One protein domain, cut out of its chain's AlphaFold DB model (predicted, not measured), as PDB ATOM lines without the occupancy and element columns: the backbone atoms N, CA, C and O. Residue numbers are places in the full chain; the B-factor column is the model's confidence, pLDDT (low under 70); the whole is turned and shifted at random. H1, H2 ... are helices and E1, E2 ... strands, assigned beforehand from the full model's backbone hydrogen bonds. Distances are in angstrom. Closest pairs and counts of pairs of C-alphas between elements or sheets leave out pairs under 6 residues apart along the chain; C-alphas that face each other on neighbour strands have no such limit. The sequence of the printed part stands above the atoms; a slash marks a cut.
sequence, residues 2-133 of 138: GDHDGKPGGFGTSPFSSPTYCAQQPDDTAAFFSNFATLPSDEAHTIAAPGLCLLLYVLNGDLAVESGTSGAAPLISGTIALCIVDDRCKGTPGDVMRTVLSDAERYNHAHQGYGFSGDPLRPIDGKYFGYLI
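Overview. This is residues 2 to 133 of the 138 residues of the protein "Peptidase_S8 domain-containing protein" of Actinobacteria bacterium (UniProt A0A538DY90). This domain has little regular structure: two longer helices, H3 and H4, are set crosswise toward one end, long loops with tiny H1 make much of the other end, and a small hairpin, E1 and E2, sits at one side. The 132 printed residues hold, in order, H1, H2, E1, E2, H3 and H4; 51 are in named elements, mostly helix. The whole is compact, radius of gyration of the C-alphas 15.2 A, spanning 45 by 40 by 27 A.

Along the chain. Find C-alpha 21 at (19.570, -13.513, 23.605), where H1 runs to 24. H2 is 40 to 43, E1 54 to 57, E2 63 to 66. H3, 69 to 85, is 24.3 A long; H4, 93 to 110, is 25.7 A and ends at (8.946, -41.489, 34.111).

Arrangement. H1 and H2 are apart. Antiparallel E1 and E2 form a hairpin; look for N 56 and O 64, 2.9 A. H3 and H4 are close but not clearly touching, about perpendicular at 81 degrees; their closest C-alphas, Ile 80 and Val 100, are 7.4 A apart. Every O i to N i+4 pair is within hydrogen-bond range in H4, 11 of 13 in H3; H1 and H2 are too short for one.

Size, cuts and confidence. The farthest C-alphas, Pro 19 and Gly 91, are 46.7 A apart. The printed part has no cut; the link H1 to H2 is long. No printed residue is under 70 in pLDDT.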
ATOM      1  N   GLY A   2      16.864 -24.397  25.072       94.25
ATOM      2  CA  GLY A   2      18.020 -23.875  25.804       94.25
ATOM      3  C   GLY A   2      18.196 -24.627  27.114       94.25
ATOM      4  O   GLY A   2      17.196 -24.861  27.778       94.25
ATOM      5  N   ASP A   3      19.436 -24.992  27.419       93.38
ATOM      6  CA  ASP A   3      19.853 -25.730  28.613       93.38
ATOM      7  C   ASP A   3      21.151 -25.092  29.110       93.38
ATOM      8  O   ASP A   3      22.172 -25.113  28.414       93.38
ATOM      9  N   HIS A   4      21.072 -24.427  30.257       93.38
ATOM     10  CA  HIS A   4      22.146 -23.600  30.800       93.38
ATOM     11  C   HIS A   4      22.998 -24.333  31.836       93.38
ATOM     12  O   HIS A   4      24.097 -23.865  32.138       93.38
ATOM     13  N   ASP A   5      22.527 -25.450  32.396       92.12
ATOM     14  CA  ASP A   5      23.221 -26.152  33.484       92.12
ATOM     15  C   ASP A   5      23.310 -27.684  33.331       92.12
ATOM     16  O   ASP A   5      23.913 -28.352  34.181       92.12
ATOM     17  N   GLY A   6      22.779 -28.236  32.238       89.88
ATOM     18  CA  GLY A   6      22.759 -29.663  31.935       89.88
ATOM     19  C   GLY A   6      21.800 -30.461  32.815       89.88
ATOM     20  O   GLY A   6      21.917 -31.691  32.878       89.88
ATOM     21  N   LYS A   7      20.916 -29.796  33.569       91.56
ATOM     22  CA  LYS A   7      20.019 -30.430  34.534       91.56
ATOM     23  C   LYS A   7      18.563 -30.170  34.172       91.56
ATOM     24  O   LYS A   7      18.220 -29.124  33.653       91.56
ATOM     25  N   PRO A   8      17.679 -31.111  34.525       90.81
ATOM     26  CA  PRO A   8      16.252 -30.881  34.406       90.81
ATOM     27  C   PRO A   8      15.747 -29.826  35.399       90.81
ATOM     28  O   PRO A   8      16.165 -29.807  36.561       90.81
ATOM     29  N   GLY A   9      14.719 -29.083  34.999       89.81
ATOM     30  CA  GLY A   9      13.842 -28.320  35.889       89.81
ATOM     31  C   GLY A   9      13.741 -26.830  35.575       89.81
ATOM     32  O   GLY A   9      12.949 -26.150  36.225       89.81
ATOM     33  N   GLY A  10      14.491 -26.323  34.597       91.62
ATOM     34  CA  GLY A  10      14.419 -24.928  34.162       91.62
ATOM     35  C   GLY A  10      14.936 -23.922  35.189       91.62
ATOM     36  O   GLY A  10      14.448 -22.791  35.248       91.62
ATOM     37  N   PHE A  11      15.883 -24.332  36.036       92.62
ATOM     38  CA  PHE A  11      16.463 -23.491  37.091       92.62
ATOM     39  C   PHE A  11      17.906 -23.055  36.797       92.62
ATOM     40  O   PHE A  11      18.516 -22.356  37.613       92.62
ATOM     41  N   GLY A  12      18.453 -23.438  35.644       92.50
ATOM     42  CA  GLY A  12      19.765 -23.031  35.177       92.50
ATOM     43  C   GLY A  12      19.872 -21.516  35.014       92.50
ATOM     44  O   GLY A  12      18.975 -20.828  34.526       92.50
ATOM     45  N   THR A  13      21.008 -20.965  35.438       92.81
ATOM     46  CA  THR A  13      21.342 -19.560  35.184       92.81
ATOM     47  C   THR A  13      22.181 -19.472  33.922       92.81
ATOM     48  O   THR A  13      23.227 -20.113  33.850       92.81
ATOM     49  N   SER A  14      21.770 -18.642  32.960       90.94
ATOM     50  CA  SER A  14      22.596 -18.379  31.777       90.94
ATOM     51  C   SER A  14      23.985 -17.866  32.193       90.94
ATOM     52  O   SER A  14      24.068 -16.873  32.922       90.94
ATOM     53  N   PRO A  15      25.083 -18.451  31.678       89.38
ATOM     54  CA  PRO A  15      26.437 -17.960  31.937       89.38
ATOM     55  C   PRO A  15      26.764 -16.660  31.178       89.38
ATOM     56  O   PRO A  15      27.817 -16.061  31.389       89.38
ATOM     57  N   PHE A  16      25.880 -16.211  30.283       90.00
ATOM     58  CA  PHE A  16      26.056 -15.007  29.475       90.00
ATOM     59  C   PHE A  16      25.515 -13.762  30.174       90.00
ATOM     60  O   PHE A  16      24.452 -13.791  30.793       90.00
ATOM     61  N   SER A  17      26.204 -12.632  30.001       88.38
ATOM     62  CA  SER A  17      25.726 -11.333  30.473       88.38
ATOM     63  C   SER A  17      24.641 -10.755  29.557       88.38
ATOM     64  O   SER A  17      24.697 -10.869  28.327       88.38
ATOM     65  N   SER A  18      23.672 -10.064  30.153       81.75
ATOM     66  CA  SER A  18      22.673  -9.276  29.424       81.75
ATOM     67  C   SER A  18      23.307  -8.106  28.651       81.75
ATOM     68  O   SER A  18      24.324  -7.574  29.103       81.75
ATOM     69  N   PRO A  19      22.711  -7.659  27.523       84.62
ATOM     70  CA  PRO A  19      21.431  -8.087  26.946       84.62
ATOM     71  C   PRO A  19      21.598  -9.018  25.726       84.62
ATOM     72  O   PRO A  19      21.076  -8.743  24.647       84.62
ATOM     73  N   THR A  20      22.321 -10.132  25.859       90.19
ATOM     74  CA  THR A  20      22.351 -11.154  24.792       90.19
ATOM     75  C   THR A  20      21.056 -11.968  24.779       90.19
ATOM     76  O   THR A  20      20.363 -12.052  25.795       90.19
ATOM     77  N   TYR A  21      20.703 -12.581  23.646       90.19
ATOM     78  CA  TYR A  21      19.570 -13.513  23.605       90.19
ATOM     79  C   TYR A  21      19.832 -14.758  24.473       90.19
ATOM     80  O   TYR A  21      18.897 -15.277  25.074       90.19
ATOM     81  N   CYS A  22      21.095 -15.179  24.619       91.56
ATOM     82  CA  CYS A  22      21.492 -16.250  25.536       91.56
ATOM     83  C   CYS A  22      21.126 -15.923  26.987       91.56
ATOM     84  O   CYS A  22      20.545 -16.750  27.676       91.56
ATOM     85  N   ALA A  23      21.412 -14.689  27.418       91.19
ATOM     86  CA  ALA A  23      21.103 -14.208  28.763       91.19
ATOM     87  C   ALA A  23      19.603 -14.043  29.035       91.19
ATOM     88  O   ALA A  23      19.185 -14.043  30.189       91.19
ATOM     89  N   GLN A  24      18.803 -13.857  27.985       92.06
ATOM     90  CA  GLN A  24      17.374 -13.568  28.100       92.06
ATOM     91  C   GLN A  24      16.491 -14.805  27.963       92.06
ATOM     92  O   GLN A  24      15.369 -14.791  28.467       92.06
ATOM     93  N   GLN A  25      16.948 -15.854  27.272       92.62
ATOM     94  CA  GLN A  25      16.144 -17.061  27.143       92.62
ATOM     95  C   GLN A  25      16.199 -17.875  28.446       92.62
ATOM     96  O   GLN A  25      17.298 -18.219  28.891       92.62
ATOM     97  N   PRO A  26      15.043 -18.228  29.040       94.56
ATOM     98  CA  PRO A  26      15.014 -19.069  30.229       94.56
ATOM     99  C   PRO A  26      15.543 -20.480  29.960       94.56
ATOM    100  O   PRO A  26      15.459 -20.993  28.838       94.56
ATOM    101  N   ASP A  27      16.047 -21.098  31.018       96.06
ATOM    102  CA  ASP A  27      16.474 -22.493  31.031       96.06
ATOM    103  C   ASP A  27      15.313 -23.460  30.757       96.06
ATOM    104  O   ASP A  27      14.163 -23.147  31.070       96.06
ATOM    105  N   ASP A  28      15.607 -24.611  30.155       96.75
ATOM    106  CA  ASP A  28      14.643 -25.632  29.732       96.75
ATOM    107  C   ASP A  28      13.407 -25.054  29.022       96.75
ATOM    108  O   ASP A  28      12.258 -25.404  29.305       96.75
ATOM    109  N   THR A  29      13.620 -24.169  28.043       97.06
ATOM    110  CA  THR A  29      12.547 -23.656  27.174       97.06
ATOM    111  C   THR A  29      12.824 -23.907  25.698       97.06
ATOM    112  O   THR A  29      13.975 -23.995  25.247       97.06
ATOM    113  N   ALA A  30      11.754 -24.038  24.908       97.81
ATOM    114  CA  ALA A  30      11.852 -24.072  23.456       97.81
ATOM    115  C   ALA A  30      12.652 -22.852  22.969       97.81
ATOM    116  O   ALA A  30      12.379 -21.718  23.361       97.81
ATOM    117  N   ALA A  31      13.657 -23.091  22.119       97.38
ATOM    118  CA  ALA A  31      14.491 -22.001  21.632       97.38
ATOM    119  C   ALA A  31      13.657 -21.047  20.773       97.38
ATOM    120  O   ALA A  31      12.919 -21.512  19.904       97.38
ATOM    121  N   PHE A  32      13.783 -19.735  20.990       95.88
ATOM    122  CA  PHE A  32      12.896 -18.732  20.378       95.88
ATOM    123  C   PHE A  32      12.871 -18.781  18.840       95.88
ATOM    124  O   PHE A  32      11.878 -18.400  18.227       95.88
ATOM    125  N   PHE A  33      13.960 -19.244  18.218       96.38
ATOM    126  CA  PHE A  33      14.112 -19.374  16.766       96.38
ATOM    127  C   PHE A  33      13.708 -20.750  16.220       96.38
ATOM    128  O   PHE A  33      13.730 -20.950  15.008       96.38
ATOM    129  N   SER A  34      13.436 -21.734  17.082       98.00
ATOM    130  CA  SER A  34      13.162 -23.095  16.628       98.00
ATOM    131  C   SER A  34      11.837 -23.139  15.877       98.00
ATOM    132  O   SER A  34      10.807 -22.688  16.382       98.00
ATOM    133  N   ASN A  35      11.850 -23.760  14.700       98.12
ATOM    134  CA  ASN A  35      10.620 -24.201  14.054       98.12
ATOM    135  C   ASN A  35       9.993 -25.360  14.843       98.12
ATOM    136  O   ASN A  35      10.636 -25.967  15.706       98.12
ATOM    137  N   PHE A  36       8.733 -25.641  14.529       98.44
ATOM    138  CA  PHE A  36       7.906 -26.669  15.149       98.44
ATOM    139  C   PHE A  36       7.072 -27.379  14.080       98.44
ATOM    140  O   PHE A  36       6.772 -26.799  13.033       98.44
ATOM    141  N   ALA A  37       6.702 -28.625  14.352       98.25
ATOM    142  CA  ALA A  37       5.767 -29.376  13.532       98.25
ATOM    143  C   ALA A  37       4.325 -28.917  13.801       98.25
ATOM    144  O   ALA A  37       3.985 -28.486  14.907       98.25
ATOM    145  N   THR A  38       3.493 -29.004  12.763       96.75
ATOM    146  CA  THR A  38       2.043 -28.737  12.822       96.75
ATOM    147  C   THR A  38       1.212 -29.812  12.121       96.75
ATOM    148  O   THR A  38      -0.016 -29.797  12.208       96.75
ATOM    149  N   LEU A  39       1.861 -30.734  11.402       97.38
ATOM    150  CA  LEU A  39       1.221 -31.851  10.721       97.38
ATOM    151  C   LEU A  39       1.507 -33.147  11.481       97.38
ATOM    152  O   LEU A  39       2.663 -33.375  11.838       97.38
ATOM    153  N   PRO A  40       0.527 -34.059  11.624       95.31
ATOM    154  CA  PRO A  40       0.749 -35.342  12.294       95.31
ATOM    155  C   PRO A  40       1.893 -36.171  11.692       95.31
ATOM    156  O   PRO A  40       2.568 -36.908  12.405       95.31
ATOM    157  N   SER A  41       2.130 -36.050  10.380       95.88
ATOM    158  CA  SER A  41       3.262 -36.701   9.710       95.88
ATOM    159  C   SER A  41       4.607 -36.200  10.223       95.88
ATOM    160  O   SER A  41       5.514 -37.005  10.400       95.88
ATOM    161  N   ASP A  42       4.708 -34.896  10.480       97.12
ATOM    162  CA  ASP A  42       5.943 -34.249  10.910       97.12
ATOM    163  C   ASP A  42       6.172 -34.482  12.405       97.12
ATOM    164  O   ASP A  42       7.289 -34.766  12.840       97.12
ATOM    165  N   GLU A  43       5.100 -34.436  13.201       96.56
ATOM    166  CA  GLU A  43       5.133 -34.771  14.627       96.56
ATOM    167  C   GLU A  43       5.654 -36.194  14.858       96.56
ATOM    168  O   GLU A  43       6.492 -36.405  15.735       96.56
ATOM    169  N   ALA A  44       5.250 -37.153  14.014       95.00
ATOM    170  CA  ALA A  44       5.633 -38.562  14.116       95.00
ATOM    171  C   ALA A  44       7.147 -38.829  13.999       95.00
ATOM    172  O   ALA A  44       7.593 -39.939  14.292       95.00
ATOM    173  N   HIS A  45       7.937 -37.845  13.565       94.81
ATOM    174  CA  HIS A  45       9.392 -37.945  13.472       94.81
ATOM    175  C   HIS A  45      10.138 -36.738  14.067       94.81
ATOM    176  O   HIS A  45      11.329 -36.562  13.807       94.81
ATOM    177  N   THR A  46       9.464 -35.886  14.844       97.94
ATOM    178  CA  THR A  46      10.076 -34.690  15.442       97.94
ATOM    179  C   THR A  46      10.665 -34.999  16.820       97.94
ATOM    180  O   THR A  46      10.003 -35.578  17.678       97.94
ATOM    181  N   ILE A  47      11.910 -34.575  17.050       98.12
ATOM    182  CA  ILE A  47      12.622 -34.724  18.324       98.12
ATOM    183  C   ILE A  47      13.459 -33.476  18.623       98.12
ATOM    184  O   ILE A  47      13.987 -32.842  17.707       98.12
ATOM    185  N   ALA A  48      13.595 -33.130  19.902       98.31
ATOM    186  CA  ALA A  48      14.310 -31.944  20.356       98.31
ATOM    187  C   ALA A  48      15.659 -32.280  21.003       98.31
ATOM    188  O   ALA A  48      15.849 -33.338  21.596       98.31
ATOM    189  N   ALA A  49      16.581 -31.321  20.956       97.81
ATOM    190  CA  ALA A  49      17.845 -31.321  21.691       97.81
ATOM    191  C   ALA A  49      18.243 -29.877  22.058       97.81
ATOM    192  O   ALA A  49      17.594 -28.924  21.585       97.81
ATOM    193  N   PRO A  50      19.277 -29.675  22.897       97.12
ATOM    194  CA  PRO A  50      19.888 -28.366  23.085       97.12
ATOM    195  C   PRO A  50      20.350 -27.772  21.751       97.12
ATOM    196  O   PRO A  50      20.924 -28.457  20.911       97.12
ATOM    197  N   GLY A  51      20.061 -26.495  21.531       96.94
ATOM    198  CA  GLY A  51      20.440 -25.791  20.299       96.94
ATOM    199  C   GLY A  51      20.687 -24.302  20.494       96.94
ATOM    200  O   GLY A  51      21.019 -23.611  19.537       96.94
ATOM    201  N   LEU A  52      20.491 -23.795  21.710       96.62
ATOM    202  CA  LEU A  52      20.746 -22.409  22.066       96.62
ATOM    203  C   LEU A  52      22.127 -22.307  22.726       96.62
ATOM    204  O   LEU A  52      22.393 -23.026  23.682       96.62
ATOM    205  N   CYS A  53      22.943 -21.368  22.249       95.12
ATOM    206  CA  CYS A  53      24.196 -20.921  22.865       95.12
ATOM    207  C   CYS A  53      25.154 -22.064  23.224       95.12
ATOM    208  O   CYS A  53      25.718 -22.114  24.316       95.12
ATOM    209  N   LEU A  54      25.346 -22.969  22.265       93.69
ATOM    210  CA  LEU A  54      26.256 -24.099  22.372       93.69
ATOM    211  C   LEU A  54      27.696 -23.636  22.147       93.69
ATOM    212  O   LEU A  54      27.974 -22.940  21.171       93.69
ATOM    213  N   LEU A  55      28.617 -24.079  23.004       93.44
ATOM    214  CA  LEU A  55      30.053 -23.938  22.765       93.44
ATOM    215  C   LEU A  55      30.510 -25.015  21.774       93.44
ATOM    216  O   LEU A  55      30.459 -26.206  22.082       93.44
ATOM    217  N   LEU A  56      30.947 -24.602  20.589       92.38
ATOM    218  CA  LEU A  56      31.299 -25.491  19.483       92.38
ATOM    219  C   LEU A  56      32.642 -25.093  18.866       92.38
ATOM    220  O   LEU A  56      33.054 -23.936  18.931       92.38
ATOM    221  N   TYR A  57      33.305 -26.057  18.226       93.94
ATOM    222  CA  TYR A  57      34.446 -25.773  17.361       93.94
ATOM    223  C   TYR A  57      33.983 -25.151  16.042       93.94
ATOM    224  O   TYR A  57      33.028 -25.627  15.423       93.94
ATOM    225  N   VAL A  58      34.700 -24.128  15.587       90.81
ATOM    226  CA  VAL A  58      34.516 -23.476  14.286       90.81
ATOM    227  C   VAL A  58      35.775 -23.621  13.425       90.81
ATOM    228  O   VAL A  58      36.711 -24.351  13.768       90.81
ATOM    229  N   LEU A  59      35.780 -22.986  12.248       91.81
ATOM    230  CA  LEU A  59      36.913 -23.023  11.321       91.81
ATOM    231  C   LEU A  59      38.230 -22.703  12.042       91.81
ATOM    232  O   LEU A  59      38.276 -21.853  12.923       91.81
ATOM    233  N   ASN A  60      39.301 -23.386  11.634       93.69
ATOM    234  CA  ASN A  60      40.651 -23.279  12.204       93.69
ATOM    235  C   ASN A  60      40.820 -23.809  13.642       93.69
ATOM    236  O   ASN A  60      41.905 -23.677  14.199       93.69
ATOM    237  N   GLY A  61      39.810 -24.476  14.212       92.69
ATOM    238  CA  GLY A  61      39.901 -25.087  15.544       92.69
ATOM    239  C   GLY A  61      39.607 -24.125  16.695       92.69
ATOM    240  O   GLY A  61      39.773 -24.506  17.855       92.69
ATOM    241  N   ASP A  62      39.146 -22.912  16.387       95.44
ATOM    242  CA  ASP A  62      38.674 -21.957  17.384       95.44
ATOM    243  C   ASP A  62      37.357 -22.428  18.016       95.44
ATOM    244  O   ASP A  62      36.625 -23.240  17.445       95.44
ATOM    245  N   LEU A  63      37.040 -21.901  19.199       94.88
ATOM    246  CA  LEU A  63      35.756 -22.112  19.864       94.88
ATOM    247  C   LEU A  63      34.858 -20.888  19.680       94.88
ATOM    248  O   LEU A  63      35.300 -19.756  19.876       94.88
ATOM    249  N   ALA A  64      33.587 -21.125  19.375       93.44
ATOM    250  CA  ALA A  64      32.559 -20.095  19.319       93.44
ATOM    251  C   ALA A  64      31.281 -20.558  20.023       93.44
ATOM    252  O   ALA A  64      31.022 -21.755  20.163       93.44
ATOM    253  N   VAL A  65      30.485 -19.587  20.466       94.00
ATOM    254  CA  VAL A  65      29.140 -19.830  20.985       94.00
ATOM    255  C   VAL A  65      28.150 -19.554  19.870       94.00
ATOM    256  O   VAL A  65      27.991 -18.410  19.455       94.00
ATOM    257  N   GLU A  66      27.470 -20.600  19.421       93.81
ATOM    258  CA  GLU A  66      26.544 -20.539  18.293       93.81
ATOM    259  C   GLU A  66      25.159 -21.059  18.686       93.81
ATOM    260  O   GLU A  66      24.988 -21.802  19.656       93.81
ATOM    261  N   SER A  67      24.139 -20.649  17.933       95.94
ATOM    262  CA  SER A  67      22.753 -21.072  18.152       95.94
ATOM    263  C   SER A  67      22.100 -21.511  16.853       95.94
ATOM    264  O   SER A  67      22.222 -20.850  15.825       95.94
ATOM    265  N   GLY A  68      21.357 -22.609  16.905       96.75
ATOM    266  CA  GLY A  68      20.599 -23.098  15.766       96.75
ATOM    267  C   GLY A  68      20.126 -24.531  15.946       96.75
ATOM    268  O   GLY A  68      20.716 -25.330  16.674       96.75
ATOM    269  N   THR A  69      19.086 -24.899  15.201       97.75
ATOM    270  CA  THR A  69      18.717 -26.312  15.024       97.75
ATOM    271  C   THR A  69      19.827 -27.100  14.318       97.75
ATOM    272  O   THR A  69      19.936 -28.306  14.514       97.75
ATOM    273  N   SER A  70      20.715 -26.414  13.588       96.44
ATOM    274  CA  SER A  70      21.980 -26.951  13.072       96.44
ATOM    275  C   SER A  70      22.932 -27.440  14.168       96.44
ATOM    276  O   SER A  70      23.695 -28.361  13.906       96.44
ATOM    277  N   GLY A  71      22.881 -26.865  15.376       95.06
ATOM    278  CA  GLY A  71      23.624 -27.341  16.548       95.06
ATOM    279  C   GLY A  71      22.907 -28.470  17.297       95.06
ATOM    280  O   GLY A  71      23.553 -29.377  17.812       95.06
ATOM    281  N   ALA A  72      21.572 -28.482  17.280       97.62
ATOM    282  CA  ALA A  72      20.773 -29.570  17.853       97.62
ATOM    283  C   ALA A  72      20.885 -30.880  17.047       97.62
ATOM    284  O   ALA A  72      20.979 -31.968  17.618       97.62
ATOM    285  N   ALA A  73      20.908 -30.790  15.715       97.50
ATOM    286  CA  ALA A  73      20.982 -31.936  14.810       97.50
ATOM    287  C   ALA A  73      22.184 -32.884  15.052       97.50
ATOM    288  O   ALA A  73      21.967 -34.099  15.099       97.50
ATOM    289  N   PRO A  74      23.436 -32.411  15.232       95.94
ATOM    290  CA  PRO A  74      24.564 -33.290  15.531       95.94
ATOM    291  C   PRO A  74      24.493 -33.909  16.932       95.94
ATOM    292  O   PRO A  74      24.938 -35.042  17.086       95.94
ATOM    293  N   LEU A  75      23.888 -33.246  17.928       95.44
ATOM    294  CA  LEU A  75      23.657 -33.859  19.248       95.44
ATOM    295  C   LEU A  75      22.688 -35.046  19.147       95.44
ATOM    296  O   LEU A  75      22.941 -36.116  19.706       95.44
ATOM    297  N   ILE A  76      21.614 -34.884  18.367       97.06
ATOM    298  CA  ILE A  76      20.682 -35.974  18.050       97.06
ATOM    299  C   ILE A  76      21.407 -37.095  17.302       97.06
ATOM    300  O   ILE A  76      21.337 -38.254  17.699       97.06
ATOM    301  N   SER A  77      22.151 -36.749  16.251       96.69
ATOM    302  CA  SER A  77      22.850 -37.726  15.407       96.69
ATOM    303  C   SER A  77      23.901 -38.522  16.183       96.69
ATOM    304  O   SER A  77      23.992 -39.733  16.011       96.69
ATOM    305  N   GLY A  78      24.656 -37.870  17.074       95.69
ATOM    306  CA  GLY A  78      25.620 -38.529  17.956       95.69
ATOM    307  C   GLY A  78      24.949 -39.505  18.922       95.69
ATOM    308  O   GLY A  78      25.389 -40.643  19.047       95.69
ATOM    309  N   THR A  79      23.828 -39.105  19.526       95.88
ATOM    310  CA  THR A  79      23.039 -39.986  20.405       95.88
ATOM    311  C   THR A  79      22.486 -41.198  19.648       95.88
ATOM    312  O   THR A  79      22.534 -42.322  20.140       95.88
ATOM    313  N   ILE A  80      21.995 -40.996  18.421       96.06
ATOM    314  CA  ILE A  80      21.517 -42.090  17.565       96.06
ATOM    315  C   ILE A  80      22.665 -43.033  17.196       96.06
ATOM    316  O   ILE A  80      22.488 -44.249  17.238       96.06
ATOM    317  N   ALA A  81      23.844 -42.499  16.870       96.12
ATOM    318  CA  ALA A  81      25.020 -43.310  16.579       96.12
ATOM    319  C   ALA A  81      25.414 -44.183  17.780       96.12
ATOM    320  O   ALA A  81      25.658 -45.374  17.602       96.12
ATOM    321  N   LEU A  82      25.401 -43.623  18.994       95.44
ATOM    322  CA  LEU A  82      25.630 -44.380  20.226       95.44
ATOM    323  C   LEU A  82      24.571 -45.472  20.423       95.44
ATOM    324  O   LEU A  82      24.923 -46.623  20.650       95.44
ATOM    325  N   CYS A  83      23.288 -45.164  20.217       95.31
ATOM    326  CA  CYS A  83      22.211 -46.157  20.290       95.31
ATOM    327  C   CYS A  83      22.378 -47.312  19.282       95.31
ATOM    328  O   CYS A  83      22.009 -48.453  19.575       95.31
ATOM    329  N   ILE A  84      22.916 -47.034  18.089       95.44
ATOM    330  CA  ILE A  84      23.224 -48.057  17.078       95.44
ATOM    331  C   ILE A  84      24.418 -48.911  17.525       95.44
ATOM    332  O   ILE A  84      24.367 -50.133  17.403       95.44
ATOM    333  N   VAL A  85      25.475 -48.290  18.060       94.94
ATOM    334  CA  VAL A  85      26.666 -48.996  18.568       94.94
ATOM    335  C   VAL A  85      26.340 -49.859  19.791       94.94
ATOM    336  O   VAL A  85      26.865 -50.963  19.903       94.94
ATOM    337  N   ASP A  86      25.433 -49.402  20.655       92.88
ATOM    338  CA  ASP A  86      24.895 -50.143  21.808       92.88
ATOM    339  C   ASP A  86      23.913 -51.263  21.401       92.88
ATOM    340  O   ASP A  86      23.337 -51.942  22.245       92.88
ATOM    341  N   ASP A  87      23.690 -51.474  20.096       92.62
ATOM    342  CA  ASP A  87      22.813 -52.519  19.557       92.62
ATOM    343  C   ASP A  87      21.337 -52.371  20.006       92.62
ATOM    344  O   ASP A  87      20.530 -53.296  19.893       92.62
ATOM    345  N   ARG A  88      20.934 -51.183  20.479       92.12
ATOM    346  CA  ARG A  88      19.544 -50.862  20.852       92.12
ATOM    347  C   ARG A  88      18.735 -50.292  19.695       92.12
ATOM    348  O   ARG A  88      17.542 -50.576  19.579       92.12
ATOM    349  N   CYS A  89      19.374 -49.520  18.824       95.00
ATOM    350  CA  CYS A  89      18.777 -48.994  17.603       95.00
ATOM    351  C   CYS A  89      19.175 -49.868  16.408       95.00
ATOM    352  O   CYS A  89      20.339 -49.898  16.016       95.00
ATOM    353  N   LYS A  90      18.206 -50.564  15.796       95.44
ATOM    354  CA  LYS A  90      18.430 -51.467  14.653       95.44
ATOM    355  C   LYS A  90      17.392 -51.264  13.558       95.44
ATOM    356  O   LYS A  90      16.297 -50.779  13.822       95.44
ATOM    357  N   GLY A  91      17.711 -51.750  12.361       96.25
ATOM    358  CA  GLY A  91      16.784 -51.805  11.233       96.25
ATOM    359  C   GLY A  91      16.887 -50.588  10.321       96.25
ATOM    360  O   GLY A  91      17.971 -50.063  10.074       96.25
ATOM    361  N   THR A  92      15.751 -50.179   9.767       97.56
ATOM    362  CA  THR A  92      15.639 -49.015   8.883       97.56
ATOM    363  C   THR A  92      15.758 -47.702   9.668       97.56
ATOM    364  O   THR A  92      15.565 -47.689  10.885       97.56
ATOM    365  N   PRO A  93      15.983 -46.555   9.000       95.75
ATOM    366  CA  PRO A  93      15.935 -45.253   9.669       95.75
ATOM    367  C   PRO A  93      14.625 -45.003  10.436       95.75
ATOM    368  O   PRO A  93      14.643 -44.418  11.516       95.75
ATOM    369  N   GLY A  94      13.493 -45.495   9.918       95.75
ATOM    370  CA  GLY A  94      12.203 -45.415  10.607       95.75
ATOM    371  C   GLY A  94      12.135 -46.284  11.866       95.75
ATOM    372  O   GLY A  94      11.551 -45.866  12.861       95.75
ATOM    373  N   ASP A  95      12.756 -47.468  11.861       96.31
ATOM    374  CA  ASP A  95      12.872 -48.315  13.058       96.31
ATOM    375  C   ASP A  95      13.699 -47.622  14.142       96.31
ATOM    376  O   ASP A  95      13.255 -47.512  15.284       96.31
ATOM    377  N   VAL A  96      14.857 -47.080  13.756       96.12
ATOM    378  CA  VAL A  96      15.751 -46.333  14.646       96.12
ATOM    379  C   VAL A  96      15.029 -45.136  15.264       96.12
ATOM    380  O   VAL A  96      15.017 -44.996  16.485       96.12
ATOM    381  N   MET A  97      14.363 -44.308  14.454       95.50
ATOM    382  CA  MET A  97      13.629 -43.149  14.967       95.50
ATOM    383  C   MET A  97      12.482 -43.544  15.898       95.50
ATOM    384  O   MET A  97      12.285 -42.884  16.914       95.50
ATOM    385  N   ARG A  98      11.762 -44.640  15.622       95.69
ATOM    386  CA  ARG A  98      10.723 -45.144  16.539       95.69
ATOM    387  C   ARG A  98      11.290 -45.527  17.903       95.69
ATOM    388  O   ARG A  98      10.680 -45.186  18.914       95.69
ATOM    389  N   THR A  99      12.447 -46.190  17.943       95.56
ATOM    390  CA  THR A  99      13.134 -46.512  19.204       95.56
ATOM    391  C   THR A  99      13.499 -45.243  19.965       95.56
ATOM    392  O   THR A  99      13.148 -45.107  21.134       95.56
ATOM    393  N   VAL A 100      14.137 -44.283  19.291       95.94
ATOM    394  CA  VAL A 100      14.610 -43.033  19.906       95.94
ATOM    395  C   VAL A 100      13.442 -42.205  20.453       95.94
ATOM    396  O   VAL A 100      13.504 -41.735  21.588       95.94
ATOM    397  N   LEU A 101      12.357 -42.065  19.683       96.88
ATOM    398  CA  LEU A 101      11.147 -41.359  20.112       96.88
ATOM    399  C   LEU A 101      10.483 -42.054  21.304       96.88
ATOM    400  O   LEU A 101      10.147 -41.385  22.278       96.88
ATOM    401  N   SER A 102      10.352 -43.386  21.269       96.00
ATOM    402  CA  SER A 102       9.777 -44.155  22.381       96.00
ATOM    403  C   SER A 102      10.611 -44.037  23.656       96.00
ATOM    404  O   SER A 102      10.055 -43.947  24.753       96.00
ATOM    405  N   ASP A 103      11.938 -44.034  23.538       95.56
ATOM    406  CA  ASP A 103      12.833 -43.900  24.685       95.56
ATOM    407  C   ASP A 103      12.794 -42.487  25.284       95.56
ATOM    408  O   ASP A 103      12.778 -42.353  26.512       95.56
ATOM    409  N   ALA A 104      12.729 -41.449  24.443       96.75
ATOM    410  CA  ALA A 104      12.559 -40.063  24.874       96.75
ATOM    411  C   ALA A 104      11.212 -39.849  25.583       96.75
ATOM    412  O   ALA A 104      11.176 -39.350  26.709       96.75
ATOM    413  N   GLU A 105      10.115 -40.304  24.971       97.19
ATOM    414  CA  GLU A 105       8.762 -40.242  25.531       97.19
ATOM    415  C   GLU A 105       8.684 -40.939  26.893       97.19
ATOM    416  O   GLU A 105       8.312 -40.337  27.903       97.19
ATOM    417  N   ARG A 106       9.090 -42.212  26.945       96.44
ATOM    418  CA  ARG A 106       9.015 -43.031  28.160       96.44
ATOM    419  C   ARG A 106       9.809 -42.423  29.303       96.44
ATOM    420  O   ARG A 106       9.360 -42.455  30.449       96.44
ATOM    421  N   TYR A 107      10.991 -41.886  29.008       95.88
ATOM    422  CA  TYR A 107      11.831 -41.280  30.030       95.88
ATOM    423  C   TYR A 107      11.255 -39.960  30.540       95.88
ATOM    424  O   TYR A 107      11.261 -39.757  31.753       95.88
ATOM    425  N   ASN A 108      10.705 -39.121  29.656       95.94
ATOM    426  CA  ASN A 108      10.030 -37.877  30.033       95.94
ATOM    427  C   ASN A 108       8.804 -38.158  30.925       95.94
ATOM    428  O   ASN A 108       8.653 -37.559  31.987       95.94
ATOM    429  N   HIS A 109       7.995 -39.171  30.593       96.88
ATOM    430  CA  HIS A 109       6.889 -39.605  31.455       96.88
ATOM    431  C   HIS A 109       7.348 -40.128  32.825       96.88
ATOM    432  O   HIS A 109       6.728 -39.807  33.841       96.88
ATOM    433  N   ALA A 110       8.417 -40.928  32.867       96.31
ATOM    434  CA  ALA A 110       8.946 -41.489  34.111       96.31
ATOM    435  C   ALA A 110       9.642 -40.442  35.000       96.31
ATOM    436  O   ALA A 110       9.688 -40.604  36.218       96.31
ATOM    437  N   HIS A 111      10.158 -39.363  34.407       93.81
ATOM    438  CA  HIS A 111      10.897 -38.314  35.100       93.81
ATOM    439  C   HIS A 111      10.284 -36.959  34.762       93.81
ATOM    440  O   HIS A 111      10.784 -36.241  33.910       93.81
ATOM    441  N   GLN A 112       9.237 -36.571  35.488       89.50
ATOM    442  CA  GLN A 112       8.499 -35.317  35.267       89.50
ATOM    443  C   GLN A 112       9.345 -34.034  35.436       89.50
ATOM    444  O   GLN A 112       8.868 -32.946  35.129       89.50
ATOM    445  N   GLY A 113      10.584 -34.126  35.929       90.69
ATOM    446  CA  GLY A 113      11.542 -33.016  35.871       90.69
ATOM    447  C   GLY A 113      12.254 -32.902  34.518       90.69
ATOM    448  O   GLY A 113      12.625 -31.808  34.121       90.69
ATOM    449  N   TYR A 114      12.438 -34.016  33.809       94.06
ATOM    450  CA  TYR A 114      13.100 -34.078  32.510       94.06
ATOM    451  C   TYR A 114      12.231 -33.494  31.399       94.06
ATOM    452  O   TYR A 114      11.015 -33.672  31.418       94.06
ATOM    453  N   GLY A 115      12.864 -32.868  30.406       95.81
ATOM    454  CA  GLY A 115      12.184 -32.247  29.276       95.81
ATOM    455  C   GLY A 115      12.389 -30.739  29.252       95.81
ATOM    456  O   GLY A 115      13.374 -30.244  29.778       95.81
ATOM    457  N   PHE A 116      11.477 -30.020  28.604       97.88
ATOM    458  CA  PHE A 116      11.518 -28.559  28.520       97.88
ATOM    459  C   PHE A 116      10.118 -27.985  28.283       97.88
ATOM    460  O   PHE A 116       9.225 -28.669  27.782       97.88
ATOM    461  N   SER A 117       9.916 -26.710  28.611       97.75
ATOM    462  CA  SER A 117       8.704 -25.967  28.263       97.75
ATOM    463  C   SER A 117       8.580 -25.836  26.741       97.75
ATOM    464  O   SER A 117       9.377 -25.149  26.096       97.75
ATOM    465  N   GLY A 118       7.599 -26.530  26.165       97.19
ATOM    466  CA  GLY A 118       7.407 -26.728  24.728       97.19
ATOM    467  C   GLY A 118       7.433 -28.194  24.287       97.19
ATOM    468  O   GLY A 118       7.071 -28.478  23.146       97.19
ATOM    469  N   ASP A 119       7.836 -29.127  25.149       97.94
ATOM    470  CA  ASP A 119       7.732 -30.554  24.843       97.94
ATOM    471  C   ASP A 119       6.280 -31.075  24.948       97.94
ATOM    472  O   ASP A 119       5.401 -30.365  25.444       97.94
ATOM    473  N   PRO A 120       5.982 -32.309  24.500       97.62
ATOM    474  CA  PRO A 120       4.613 -32.825  24.495       97.62
ATOM    475  C   PRO A 120       3.946 -32.955  25.875       97.62
ATOM    476  O   PRO A 120       2.719 -33.018  25.932       97.62
ATOM    477  N   LEU A 121       4.703 -32.986  26.983       97.31
ATOM    478  CA  LEU A 121       4.126 -32.993  28.339       97.31
ATOM    479  C   LEU A 121       3.924 -31.581  28.895       97.31
ATOM    480  O   LEU A 121       3.180 -31.395  29.858       97.31
ATOM    481  N   ARG A 122       4.583 -30.586  28.297       97.12
ATOM    482  CA  ARG A 122       4.545 -29.169  28.671       97.12
ATOM    483  C   ARG A 122       4.290 -28.330  27.411       97.12
ATOM    484  O   ARG A 122       5.140 -27.514  27.048       97.12
ATOM    485  N   PRO A 123       3.166 -28.556  26.707       97.38
ATOM    486  CA  PRO A 123       2.978 -28.047  25.357       97.38
ATOM    487  C   PRO A 123       2.846 -26.525  25.324       97.38
ATOM    488  O   PRO A 123       2.364 -25.891  26.264       97.38
ATOM    489  N   ILE A 124       3.222 -25.950  24.183       97.38
ATOM    490  CA  ILE A 124       2.846 -24.591  23.795       97.38
ATOM    491  C   ILE A 124       1.766 -24.720  22.723       97.38
ATOM    492  O   ILE A 124       1.975 -25.413  21.727       97.38
ATOM    493  N   ASP A 125       0.631 -24.046  22.910       96.94
ATOM    494  CA  ASP A 125      -0.524 -24.154  22.013       96.94
ATOM    495  C   ASP A 125      -0.141 -23.981  20.536       96.94
ATOM    496  O   ASP A 125       0.482 -22.993  20.131       96.94
ATOM    497  N   GLY A 126      -0.527 -24.970  19.725       95.81
ATOM    498  CA  GLY A 126      -0.289 -24.987  18.282       95.81
ATOM    499  C   GLY A 126       1.163 -25.239  17.859       95.81
ATOM    500  O   GLY A 126       1.475 -25.034  16.686       95.81
ATOM    501  N   LYS A 127       2.052 -25.656  18.773       98.00
ATOM    502  CA  LYS A 127       3.461 -25.942  18.472       98.00
ATOM    503  C   LYS A 127       3.880 -27.316  18.981       98.00
ATOM    504  O   LYS A 127       3.814 -27.578  20.179       98.00
ATOM    505  N   TYR A 128       4.410 -28.146  18.086       98.50
ATOM    506  CA  TYR A 128       5.028 -29.417  18.448       98.50
ATOM    507  C   TYR A 128       6.542 -29.383  18.221       98.50
ATOM    508  O   TYR A 128       7.015 -29.331  17.085       98.50
ATOM    509  N   PHE A 129       7.320 -29.424  19.304       98.44
ATOM    510  CA  PHE A 129       8.789 -29.466  19.243       98.44
ATOM    511  C   PHE A 129       9.370 -30.877  19.423       98.44
ATOM    512  O   PHE A 129      10.576 -31.061  19.263       98.44
ATOM    513  N   GLY A 130       8.531 -31.873  19.730       98.25
ATOM    514  CA  GLY A 130       8.960 -33.227  20.078       98.25
ATOM    515  C   GLY A 130       9.535 -33.336  21.491       98.25
ATOM    516  O   GLY A 130       9.809 -32.341  22.164       98.25
ATOM    517  N   TYR A 131       9.697 -34.572  21.962       98.19
ATOM    518  CA  TYR A 131      10.343 -34.842  23.247       98.19
ATOM    519  C   TYR A 131      11.834 -34.481  23.201       98.19
ATOM    520  O   TYR A 131      12.472 -34.563  22.150       98.19
ATOM    521  N   LEU A 132      12.407 -34.124  24.354       97.44
ATOM    522  CA  LEU A 132      13.856 -33.996  24.497       97.44
ATOM    523  C   LEU A 132      14.532 -35.361  24.319       97.44
ATOM    524  O   LEU A 132      14.145 -36.330  24.975       97.44
ATOM    525  N   ILE A 133      15.541 -35.436  23.450       96.31
ATOM    526  CA  ILE A 133      16.283 -36.671  23.210       96.31
ATOM    527  C   ILE A 133      16.989 -37.144  24.479       96.31
ATOM    528  O   ILE A 133      17.781 -36.427  25.088       96.31
TER     529      ILE A 133